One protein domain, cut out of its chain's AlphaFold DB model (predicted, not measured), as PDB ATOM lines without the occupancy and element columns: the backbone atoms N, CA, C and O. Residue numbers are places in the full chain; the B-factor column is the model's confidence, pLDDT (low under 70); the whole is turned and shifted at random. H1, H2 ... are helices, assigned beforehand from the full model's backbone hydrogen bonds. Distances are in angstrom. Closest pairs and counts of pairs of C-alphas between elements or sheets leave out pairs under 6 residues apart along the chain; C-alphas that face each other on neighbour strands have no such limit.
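AT A GLANCE: This is residues 1023 to 1100 of the 1103 residues of the protein "Type III restriction enzyme res subunit" of Calothrix sp. NIES-4071 (UniProt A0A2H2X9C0). Look for a helical hairpin, the long H2 beside H1, with H5 crossing over it and packing on H1. Short H4 makes a corner with the start of H5, and short H3 lies beyond. The printed part, 78 residues with five named helices, H1 to H5, and no named strand, is all helix and compact: radius of gyration of the C-alphas 11.5 A, spans 30 by 26 by 18 A.

IN THESE COORDINATES: Find C-alpha 1040 at (-16.332, 107.088, 11.793); H2 runs 23.3 A to residue 1055. H1 is residues 1023 to 1035, 18.5 A; H3, 1067 to 1073; H4, 1076 to 1082. H5, residues 1087 to 1099, 18.7 A, ends at C-alpha (-27.450, 83.993, 3.901).

HOW THE PARTS SIT: H2 touches H1, C-alphas 1050 and 1029 closest at 6.4 A, at a shallow tilt of 18 degrees, opposite ways. H5 touches H1, C-alphas 1098 and 1028 closest at 5.0 A, at a steep 46 degrees. H4 only just touches H3 and H5, each only at the corner, with 3 pairs of C-alphas within 8 A. Every O i to N i+4 pair is within hydrogen-bond range in H1 to H4; in H5, 8 of 9.

THE WHOLE: The printed part has no cut. H2 to H3 is a long link. Residues 1055 to 1060, 1068 and 1071 to 1073 have pLDDT under 70.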
ATOM      1  N   GLU A1023     -28.650  86.705  15.402       73.19
ATOM      2  CA  GLU A1023     -27.287  86.161  15.388       73.19
ATOM      3  C   GLU A1023     -26.709  86.117  13.969       73.19
ATOM      4  O   GLU A1023     -25.528  86.415  13.753       73.19
ATOM      5  N   ARG A1024     -27.554  85.790  12.987       77.75
ATOM      6  CA  ARG A1024     -27.210  85.797  11.563       77.75
ATOM      7  C   ARG A1024     -26.830  87.208  11.093       77.75
ATOM      8  O   ARG A1024     -25.774  87.375  10.477       77.75
ATOM      9  N   VAL A1025     -27.618  88.223  11.462       79.88
ATOM     10  CA  VAL A1025     -27.310  89.640  11.195       79.88
ATOM     11  C   VAL A1025     -26.008  90.057  11.882       79.88
ATOM     12  O   VAL A1025     -25.145  90.649  11.238       79.88
ATOM     13  N   ASP A1026     -25.809  89.716  13.157       78.81
ATOM     14  CA  ASP A1026     -24.597  90.095  13.895       78.81
ATOM     15  C   ASP A1026     -23.328  89.487  13.299       78.81
ATOM     16  O   ASP A1026     -22.292  90.154  13.213       78.81
ATOM     17  N   LYS A1027     -23.393  88.231  12.852       81.25
ATOM     18  CA  LYS A1027     -22.276  87.561  12.184       81.25
ATOM     19  C   LYS A1027     -21.952  88.212  10.838       81.25
ATOM     20  O   LYS A1027     -20.774  88.438  10.551       81.25
ATOM     21  N   ALA A1028     -22.972  88.531  10.042       83.44
ATOM     22  CA  ALA A1028     -22.804  89.215   8.763       83.44
ATOM     23  C   ALA A1028     -22.210  90.618   8.957       83.44
ATOM     24  O   ALA A1028     -21.186  90.949   8.361       83.44
ATOM     25  N   MET A1029     -22.775  91.409   9.871       87.56
ATOM     26  CA  MET A1029     -22.307  92.765  10.159       87.56
ATOM     27  C   MET A1029     -20.883  92.785  10.718       87.56
ATOM     28  O   MET A1029     -20.102  93.651  10.334       87.56
ATOM     29  N   ARG A1030     -20.505  91.815  11.561       86.56
ATOM     30  CA  ARG A1030     -19.130  91.690  12.069       86.56
ATOM     31  C   ARG A1030     -18.127  91.477  10.940       86.56
ATOM     32  O   ARG A1030     -17.146  92.209  10.865       86.56
ATOM     33  N   LYS A1031     -18.409  90.551  10.018       85.06
ATOM     34  CA  LYS A1031     -17.554  90.335   8.842       85.06
ATOM     35  C   LYS A1031     -17.442  91.588   7.977       85.06
ATOM     36  O   LYS A1031     -16.344  91.939   7.566       85.06
ATOM     37  N   ILE A1032     -18.549  92.290   7.744       88.44
ATOM     38  CA  ILE A1032     -18.563  93.537   6.961       88.44
ATOM     39  C   ILE A1032     -17.732  94.630   7.651       88.44
ATOM     40  O   ILE A1032     -16.987  95.359   6.995       88.44
ATOM     41  N   MET A1033     -17.791  94.720   8.982       84.88
ATOM     42  CA  MET A1033     -16.961  95.645   9.760       84.88
ATOM     43  C   MET A1033     -15.466  95.288   9.733       84.88
ATOM     44  O   MET A1033     -14.642  96.190   9.861       84.88
ATOM     45  N   GLU A1034     -15.118  94.012   9.555       87.69
ATOM     46  CA  GLU A1034     -13.737  93.509   9.497       87.69
ATOM     47  C   GLU A1034     -13.122  93.542   8.086       87.69
ATOM     48  O   GLU A1034     -11.899  93.558   7.961       87.69
ATOM     49  N   MET A1035     -13.938  93.580   7.023       82.88
ATOM     50  CA  MET A1035     -13.466  93.555   5.628       82.88
ATOM     51  C   MET A1035     -12.550  94.730   5.265       82.88
ATOM     52  O   MET A1035     -11.648  94.570   4.443       82.88
ATOM     53  N   GLN A1036     -12.774  95.905   5.858       83.00
ATOM     54  CA  GLN A1036     -11.950  97.090   5.633       83.00
ATOM     55  C   GLN A1036     -12.049  98.095   6.784       83.00
ATOM     56  O   GLN A1036     -12.948  98.039   7.621       83.00
ATOM     57  N   SER A1037     -11.129  99.060   6.817       80.50
ATOM     58  CA  SER A1037     -11.170 100.162   7.779       80.50
ATOM     59  C   SER A1037     -12.224 101.203   7.383       80.50
ATOM     60  O   SER A1037     -12.042 101.936   6.411       80.50
ATOM     61  N   TRP A1038     -13.297 101.304   8.165       86.44
ATOM     62  CA  TRP A1038     -14.392 102.253   7.942       86.44
ATOM     63  C   TRP A1038     -14.153 103.602   8.626       86.44
ATOM     64  O   TRP A1038     -13.759 103.657   9.795       86.44
ATOM     65  N   ALA A1039     -14.465 104.708   7.943       86.44
ATOM     66  CA  ALA A1039     -14.439 106.032   8.562       86.44
ATOM     67  C   ALA A1039     -15.539 106.160   9.644       86.44
ATOM     68  O   ALA A1039     -16.601 105.542   9.511       86.44
ATOM     69  N   PRO A1040     -15.369 106.998  10.687       82.50
ATOM     70  CA  PRO A1040     -16.332 107.088  11.793       82.50
ATOM     71  C   PRO A1040     -17.798 107.345  11.377       82.50
ATOM     72  O   PRO A1040     -18.690 106.717  11.954       82.50
ATOM     73  N   PRO A1041     -18.101 108.193  10.368       82.31
ATOM     74  CA  PRO A1041     -19.472 108.356   9.875       82.31
ATOM     75  C   PRO A1041     -20.028 107.100   9.189       82.31
ATOM     76  O   PRO A1041     -21.198 106.778   9.367       82.31
ATOM     77  N   GLN A1042     -19.197 106.376   8.432       85.94
ATOM     78  CA  GLN A1042     -19.585 105.142   7.739       85.94
ATOM     79  C   GLN A1042     -19.885 104.031   8.744       85.94
ATOM     80  O   GLN A1042     -20.911 103.367   8.639       85.94
ATOM     81  N   ARG A1043     -19.040 103.892   9.774       86.56
ATOM     82  CA  ARG A1043     -19.234 102.915  10.851       86.56
ATOM     83  C   ARG A1043     -20.559 103.128  11.587       86.56
ATOM     84  O   ARG A1043     -21.318 102.178  11.741       86.56
ATOM     85  N   LYS A1044     -20.890 104.377  11.938       83.19
ATOM     86  CA  LYS A1044     -22.187 104.713  12.556       83.19
ATOM     87  C   LYS A1044     -23.379 104.358  11.666       83.19
ATOM     88  O   LYS A1044     -24.409 103.918  12.168       83.19
ATOM     89  N   TRP A1045     -23.264 104.553  10.352       85.12
ATOM     90  CA  TRP A1045     -24.326 104.173   9.421       85.12
ATOM     91  C   TRP A1045     -24.439 102.658   9.239       85.12
ATOM     92  O   TRP A1045     -25.558 102.159   9.213       85.12
ATOM     93  N   LEU A1046     -23.326 101.919   9.214       87.00
ATOM     94  CA  LEU A1046     -23.336 100.453   9.208       87.00
ATOM     95  C   LEU A1046     -23.968  99.883  10.483       87.00
ATOM     96  O   LEU A1046     -24.803  98.991  10.400       87.00
ATOM     97  N   GLU A1047     -23.650 100.434  11.655       84.31
ATOM     98  CA  GLU A1047     -24.289 100.052  12.923       84.31
ATOM     99  C   GLU A1047     -25.809 100.279  12.889       84.31
ATOM    100  O   GLU A1047     -26.576  99.449  13.377       84.31
ATOM    101  N   ARG A1048     -26.267 101.376  12.273       81.31
ATOM    102  CA  ARG A1048     -27.700 101.660  12.084       81.31
ATOM    103  C   ARG A1048     -28.366 100.706  11.096       81.31
ATOM    104  O   ARG A1048     -29.459 100.237  11.383       81.31
ATOM    105  N   ILE A1049     -27.710 100.392   9.976       83.81
ATOM    106  CA  ILE A1049     -28.192  99.391   9.012       83.81
ATOM    107  C   ILE A1049     -28.320  98.026   9.701       83.81
ATOM    108  O   ILE A1049     -29.355  97.383   9.574       83.81
ATOM    109  N   GLY A1050     -27.334  97.632  10.514       80.62
ATOM    110  CA  GLY A1050     -27.394  96.407  11.315       80.62
ATOM    111  C   GLY A1050     -28.559  96.397  12.310       80.62
ATOM    112  O   GLY A1050     -29.263  95.397  12.417       80.62
ATOM    113  N   LYS A1051     -28.822  97.513  13.003       78.38
ATOM    114  CA  LYS A1051     -30.002  97.644  13.881       78.38
ATOM    115  C   LYS A1051     -31.315  97.516  13.110       78.38
ATOM    116  O   LYS A1051     -32.218  96.838  13.587       78.38
ATOM    117  N   GLN A1052     -31.411  98.127  11.930       77.88
ATOM    118  CA  GLN A1052     -32.604  98.021  11.094       77.88
ATOM    119  C   GLN A1052     -32.810  96.591  10.586       77.88
ATOM    120  O   GLN A1052     -33.926  96.098  10.659       77.88
ATOM    121  N   LEU A1053     -31.748  95.899  10.162       77.38
ATOM    122  CA  LEU A1053     -31.804  94.493   9.740       77.38
ATOM    123  C   LEU A1053     -32.257  93.549  10.859       77.38
ATOM    124  O   LEU A1053     -32.833  92.508  10.591       77.38
ATOM    125  N   LYS A1054     -32.024  93.888  12.130       75.06
ATOM    126  CA  LYS A1054     -32.571  93.103  13.248       75.06
ATOM    127  C   LYS A1054     -34.083  93.280  13.409       75.06
ATOM    128  O   LYS A1054     -34.743  92.355  13.868       75.06
ATOM    129  N   LEU A1055     -34.612  94.453  13.057       65.94
ATOM    130  CA  LEU A1055     -36.036  94.792  13.159       65.94
ATOM    131  C   LEU A1055     -36.827  94.370  11.915       65.94
ATOM    132  O   LEU A1055     -37.973  93.944  12.028       65.94
ATOM    133  N   GLU A1056     -36.224  94.492  10.735       66.25
ATOM    134  CA  GLU A1056     -36.806  94.136   9.446       66.25
ATOM    135  C   GLU A1056     -35.919  93.106   8.742       66.25
ATOM    136  O   GLU A1056     -34.735  93.340   8.527       66.25
ATOM    137  N   THR A1057     -36.504  91.978   8.330       59.56
ATOM    138  CA  THR A1057     -35.792  90.825   7.741       59.56
ATOM    139  C   THR A1057     -35.008  91.166   6.464       59.56
ATOM    140  O   THR A1057     -34.095  90.440   6.085       59.56
ATOM    141  N   ILE A1058     -35.362  92.258   5.773       68.25
ATOM    142  CA  ILE A1058     -34.732  92.704   4.524       68.25
ATOM    143  C   ILE A1058     -34.633  94.232   4.538       68.25
ATOM    144  O   ILE A1058     -35.643  94.913   4.710       68.25
ATOM    145  N   VAL A1059     -33.429  94.762   4.298       67.69
ATOM    146  CA  VAL A1059     -33.190  96.191   4.048       67.69
ATOM    147  C   VAL A1059     -32.739  96.352   2.600       67.69
ATOM    148  O   VAL A1059     -31.615  96.003   2.242       67.69
ATOM    149  N   ASP A1060     -33.636  96.861   1.760       68.62
ATOM    150  CA  ASP A1060     -33.383  97.158   0.352       68.62
ATOM    151  C   ASP A1060     -33.207  98.669   0.118       68.62
ATOM    152  O   ASP A1060     -33.209  99.492   1.039       68.62
ATOM    153  N   ARG A1061     -33.005  99.054  -1.145       73.44
ATOM    154  CA  ARG A1061     -32.827 100.458  -1.536       73.44
ATOM    155  C   ARG A1061     -34.005 101.340  -1.103       73.44
ATOM    156  O   ARG A1061     -33.780 102.483  -0.717       73.44
ATOM    157  N   GLU A1062     -35.230 100.821  -1.153       71.31
ATOM    158  CA  GLU A1062     -36.435 101.568  -0.785       71.31
ATOM    159  C   GLU A1062     -36.513 101.812   0.727       71.31
ATOM    160  O   GLU A1062     -36.913 102.899   1.149       71.31
ATOM    161  N   ALA A1063     -36.051 100.859   1.545       70.19
ATOM    162  CA  ALA A1063     -35.991 101.001   3.001       70.19
ATOM    163  C   ALA A1063     -35.083 102.162   3.456       70.19
ATOM    164  O   ALA A1063     -35.381 102.845   4.438       70.19
ATOM    165  N   LEU A1064     -34.002 102.449   2.717       75.81
ATOM    166  CA  LEU A1064     -33.080 103.554   3.024       75.81
ATOM    167  C   LEU A1064     -33.617 104.941   2.633       75.81
ATOM    168  O   LEU A1064     -33.103 105.956   3.111       75.81
ATOM    169  N   ASP A1065     -34.659 104.999   1.803       76.69
ATOM    170  CA  ASP A1065     -35.364 106.230   1.425       76.69
ATOM    171  C   ASP A1065     -36.592 106.508   2.315       76.69
ATOM    172  O   ASP A1065     -37.412 107.381   2.010       76.69
ATOM    173  N   GLN A1066     -36.716 105.816   3.452       70.38
ATOM    174  CA  GLN A1066     -37.810 105.962   4.415       70.38
ATOM    175  C   GLN A1066     -37.281 106.162   5.853       70.38
ATOM    176  O   GLN A1066     -36.098 105.976   6.143       70.38
ATOM    177  N   GLY A1067     -38.152 106.618   6.761       71.62
ATOM    178  CA  GLY A1067     -37.860 106.719   8.200       71.62
ATOM    179  C   GLY A1067     -36.629 107.562   8.579       71.62
ATOM    180  O   GLY A1067     -36.359 108.622   8.002       71.62
ATOM    181  N   GLU A1068     -35.872 107.093   9.579       63.62
ATOM    182  CA  GLU A1068     -34.685 107.782  10.109       63.62
ATOM    183  C   GLU A1068     -33.531 107.894   9.097       63.62
ATOM    184  O   GLU A1068     -32.772 108.869   9.139       63.62
ATOM    185  N   PHE A1069     -33.413 106.953   8.153       75.50
ATOM    186  CA  PHE A1069     -32.402 106.997   7.088       75.50
ATOM    187  C   PHE A1069     -32.621 108.189   6.149       75.50
ATOM    188  O   PHE A1069     -31.661 108.856   5.754       75.50
ATOM    189  N   LYS A1070     -33.880 108.555   5.883       75.75
ATOM    190  CA  LYS A1070     -34.211 109.792   5.164       75.75
ATOM    191  C   LYS A1070     -34.026 111.037   6.028       75.75
ATOM    192  O   LYS A1070     -33.412 111.998   5.567       75.75
ATOM    193  N   ALA A1071     -34.508 111.016   7.273       69.19
ATOM    194  CA  ALA A1071     -34.480 112.181   8.161       69.19
ATOM    195  C   ALA A1071     -33.055 112.622   8.547       69.19
ATOM    196  O   ALA A1071     -32.764 113.816   8.562       69.19
ATOM    197  N   GLN A1072     -32.157 111.673   8.827       67.81
ATOM    198  CA  GLN A1072     -30.781 111.963   9.252       67.81
ATOM    199  C   GLN A1072     -29.738 111.724   8.150       67.81
ATOM    200  O   GLN A1072     -28.692 112.371   8.145       67.81
ATOM    201  N   GLY A1073     -29.998 110.797   7.225       62.66
ATOM    202  CA  GLY A1073     -29.065 110.410   6.159       62.66
ATOM    203  C   GLY A1073     -29.350 111.058   4.807       62.66
ATOM    204  O   GLY A1073     -28.483 111.032   3.940       62.66
ATOM    205  N   GLY A1074     -30.520 111.687   4.629       73.25
ATOM    206  CA  GLY A1074     -30.948 112.304   3.371       73.25
ATOM    207  C   GLY A1074     -31.299 111.307   2.264       73.25
ATOM    208  O   GLY A1074     -31.280 111.692   1.095       73.25
ATOM    209  N   GLY A1075     -31.592 110.053   2.624       81.62
ATOM    210  CA  GLY A1075     -31.935 108.981   1.691       81.62
ATOM    211  C   GLY A1075     -30.718 108.323   1.036       81.62
ATOM    212  O   GLY A1075     -29.564 108.711   1.265       81.62
ATOM    213  N   PHE A1076     -30.978 107.334   0.185       82.25
ATOM    214  CA  PHE A1076     -29.972 106.494  -0.460       82.25
ATOM    215  C   PHE A1076     -28.919 107.316  -1.208       82.25
ATOM    216  O   PHE A1076     -27.728 107.055  -1.078       82.25
ATOM    217  N   GLN A1077     -29.310 108.364  -1.943       80.25
ATOM    218  CA  GLN A1077     -28.365 109.158  -2.745       80.25
ATOM    219  C   GLN A1077     -27.300 109.877  -1.905       80.25
ATOM    220  O   GLN A1077     -26.147 109.998  -2.326       80.25
ATOM    221  N   ARG A1078     -27.667 110.381  -0.722       80.75
ATOM    222  CA  ARG A1078     -26.743 111.107   0.161       80.75
ATOM    223  C   ARG A1078     -25.923 110.147   1.020       80.75
ATOM    224  O   ARG A1078     -24.726 110.376   1.212       80.75
ATOM    225  N   LEU A1079     -26.527 109.045   1.454       82.94
ATOM    226  CA  LEU A1079     -25.810 107.938   2.081       82.94
ATOM    227  C   LEU A1079     -24.772 107.346   1.124       82.94
ATOM    228  O   LEU A1079     -23.616 107.210   1.507       82.94
ATOM    229  N   ASN A1080     -25.120 107.126  -0.144       87.38
ATOM    230  CA  ASN A1080     -24.195 106.573  -1.128       87.38
ATOM    231  C   ASN A1080     -22.952 107.461  -1.314       87.38
ATOM    232  O   ASN A1080     -21.836 106.958  -1.368       87.38
ATOM    233  N   LYS A1081     -23.105 108.793  -1.274       83.81
ATOM    234  CA  LYS A1081     -21.959 109.725  -1.262       83.81
ATOM    235  C   LYS A1081     -21.067 109.581  -0.024       83.81
ATOM    236  O   LYS A1081     -19.863 109.775  -0.125       83.81
ATOM    237  N   THR A1082     -21.638 109.237   1.129       84.56
ATOM    238  CA  THR A1082     -20.891 109.006   2.383       84.56
ATOM    239  C   THR A1082     -20.069 107.712   2.317       84.56
ATOM    240  O   THR A1082     -19.014 107.606   2.941       84.56
ATOM    241  N   PHE A1083     -20.518 106.749   1.513       86.25
ATOM    242  CA  PHE A1083     -19.827 105.496   1.198       86.25
ATOM    243  C   PHE A1083     -19.080 105.549  -0.147       86.25
ATOM    244  O   PHE A1083     -18.856 104.518  -0.766       86.25
ATOM    245  N   ASN A1084     -18.703 106.743  -0.623       85.25
ATOM    246  CA  ASN A1084     -17.934 106.945  -1.860       85.25
ATOM    247  C   ASN A1084     -18.546 106.318  -3.134       85.25
ATOM    248  O   ASN A1084     -17.832 106.053  -4.095       85.25
ATOM    249  N   GLY A1085     -19.863 106.108  -3.172       84.38
ATOM    250  CA  GLY A1085     -20.568 105.483  -4.295       84.38
ATOM    251  C   GLY A1085     -20.722 103.962  -4.197       84.38
ATOM    252  O   GLY A1085     -21.347 103.380  -5.080       84.38
ATOM    253  N   GLU A1086     -20.206 103.322  -3.143       84.94
ATOM    254  CA  GLU A1086     -20.187 101.858  -2.995       84.94
ATOM    255  C   GLU A1086     -21.319 101.286  -2.127       84.94
ATOM    256  O   GLU A1086     -21.352 100.081  -1.881       84.94
ATOM    257  N   LEU A1087     -22.272 102.101  -1.664       84.62
ATOM    258  CA  LEU A1087     -23.312 101.640  -0.733       84.62
ATOM    259  C   LEU A1087     -24.146 100.487  -1.299       84.62
ATOM    260  O   LEU A1087     -24.504  99.574  -0.563       84.62
ATOM    261  N   GLU A1088     -24.431 100.505  -2.601       83.56
ATOM    262  CA  GLU A1088     -25.182  99.437  -3.270       83.56
ATOM    263  C   GLU A1088     -24.436  98.098  -3.207       83.56
ATOM    264  O   GLU A1088     -25.017  97.080  -2.839       83.56
ATOM    265  N   ASN A1089     -23.124  98.118  -3.453       82.81
ATOM    266  CA  ASN A1089     -22.277  96.931  -3.359       82.81
ATOM    267  C   ASN A1089     -22.172  96.427  -1.914       82.81
ATOM    268  O   ASN A1089     -22.200  95.223  -1.679       82.81
ATOM    269  N   ILE A1090     -22.104  97.340  -0.941       85.06
ATOM    270  CA  ILE A1090     -22.039  96.997   0.484       85.06
ATOM    271  C   ILE A1090     -23.342  96.329   0.947       85.06
ATOM    272  O   ILE A1090     -23.292  95.337   1.666       85.06
ATOM    273  N   LEU A1091     -24.509  96.821   0.516       82.69
ATOM    274  CA  LEU A1091     -25.799  96.194   0.840       82.69
ATOM    275  C   LEU A1091     -25.927  94.796   0.223       82.69
ATOM    276  O   LEU A1091     -26.416  93.882   0.885       82.69
ATOM    277  N   ILE A1092     -25.439  94.610  -1.008       81.69
ATOM    278  CA  ILE A1092     -25.380  93.291  -1.651       81.69
ATOM    279  C   ILE A1092     -24.492  92.344  -0.835       81.69
ATOM    280  O   ILE A1092     -24.921  91.239  -0.515       81.69
ATOM    281  N   GLN A1093     -23.302  92.789  -0.422       83.06
ATOM    282  CA  GLN A1093     -22.387  91.991   0.401       83.06
ATOM    283  C   GLN A1093     -22.975  91.642   1.773       83.06
ATOM    284  O   GLN A1093     -22.815  90.512   2.232       83.06
ATOM    285  N   ILE A1094     -23.678  92.581   2.420       84.44
ATOM    286  CA  ILE A1094     -24.385  92.325   3.682       84.44
ATOM    287  C   ILE A1094     -25.427  91.218   3.478       84.44
ATOM    288  O   ILE A1094     -25.433  90.251   4.237       84.44
ATOM    289  N   ASN A1095     -26.260  91.317   2.437       78.75
ATOM    290  CA  ASN A1095     -27.290  90.318   2.140       78.75
ATOM    291  C   ASN A1095     -26.703  88.953   1.743       78.75
ATOM    292  O   ASN A1095     -27.270  87.919   2.091       78.75
ATOM    293  N   GLU A1096     -25.571  88.913   1.040       79.88
ATOM    294  CA  GLU A1096     -24.871  87.662   0.724       79.88
ATOM    295  C   GLU A1096     -24.287  86.996   1.976       79.88
ATOM    296  O   GLU A1096     -24.480  85.797   2.180       79.88
ATOM    297  N   GLU A1097     -23.605  87.752   2.841       83.06
ATOM    298  CA  GLU A1097     -23.025  87.213   4.077       83.06
ATOM    299  C   GLU A1097     -24.089  86.807   5.105       83.06
ATOM    300  O   GLU A1097     -23.862  85.863   5.863       83.06
ATOM    301  N   LEU A1098     -25.261  87.449   5.099       80.00
ATOM    302  CA  LEU A1098     -26.403  87.081   5.941       80.00
ATOM    303  C   LEU A1098     -26.890  85.659   5.622       80.00
ATOM    304  O   LEU A1098     -27.178  84.869   6.520       80.00
ATOM    305  N   TRP A1099     -26.891  85.271   4.350       78.50
ATOM    306  CA  TRP A1099     -27.450  83.993   3.901       78.50
ATOM    307  C   TRP A1099     -26.425  82.901   3.585       78.50
ATOM    308  O   TRP A1099     -26.813  81.819   3.130       78.50
ATOM    309  N   LYS A1100     -25.143  83.159   3.839       74.38
ATOM    310  CA  LYS A1100     -24.048  82.210   3.632       74.38
ATOM    311  C   LYS A1100     -24.097  81.120   4.703       74.38
ATOM    312  O   LYS A1100     -23.903  81.399   5.886       74.38
TER     313      LYS A1100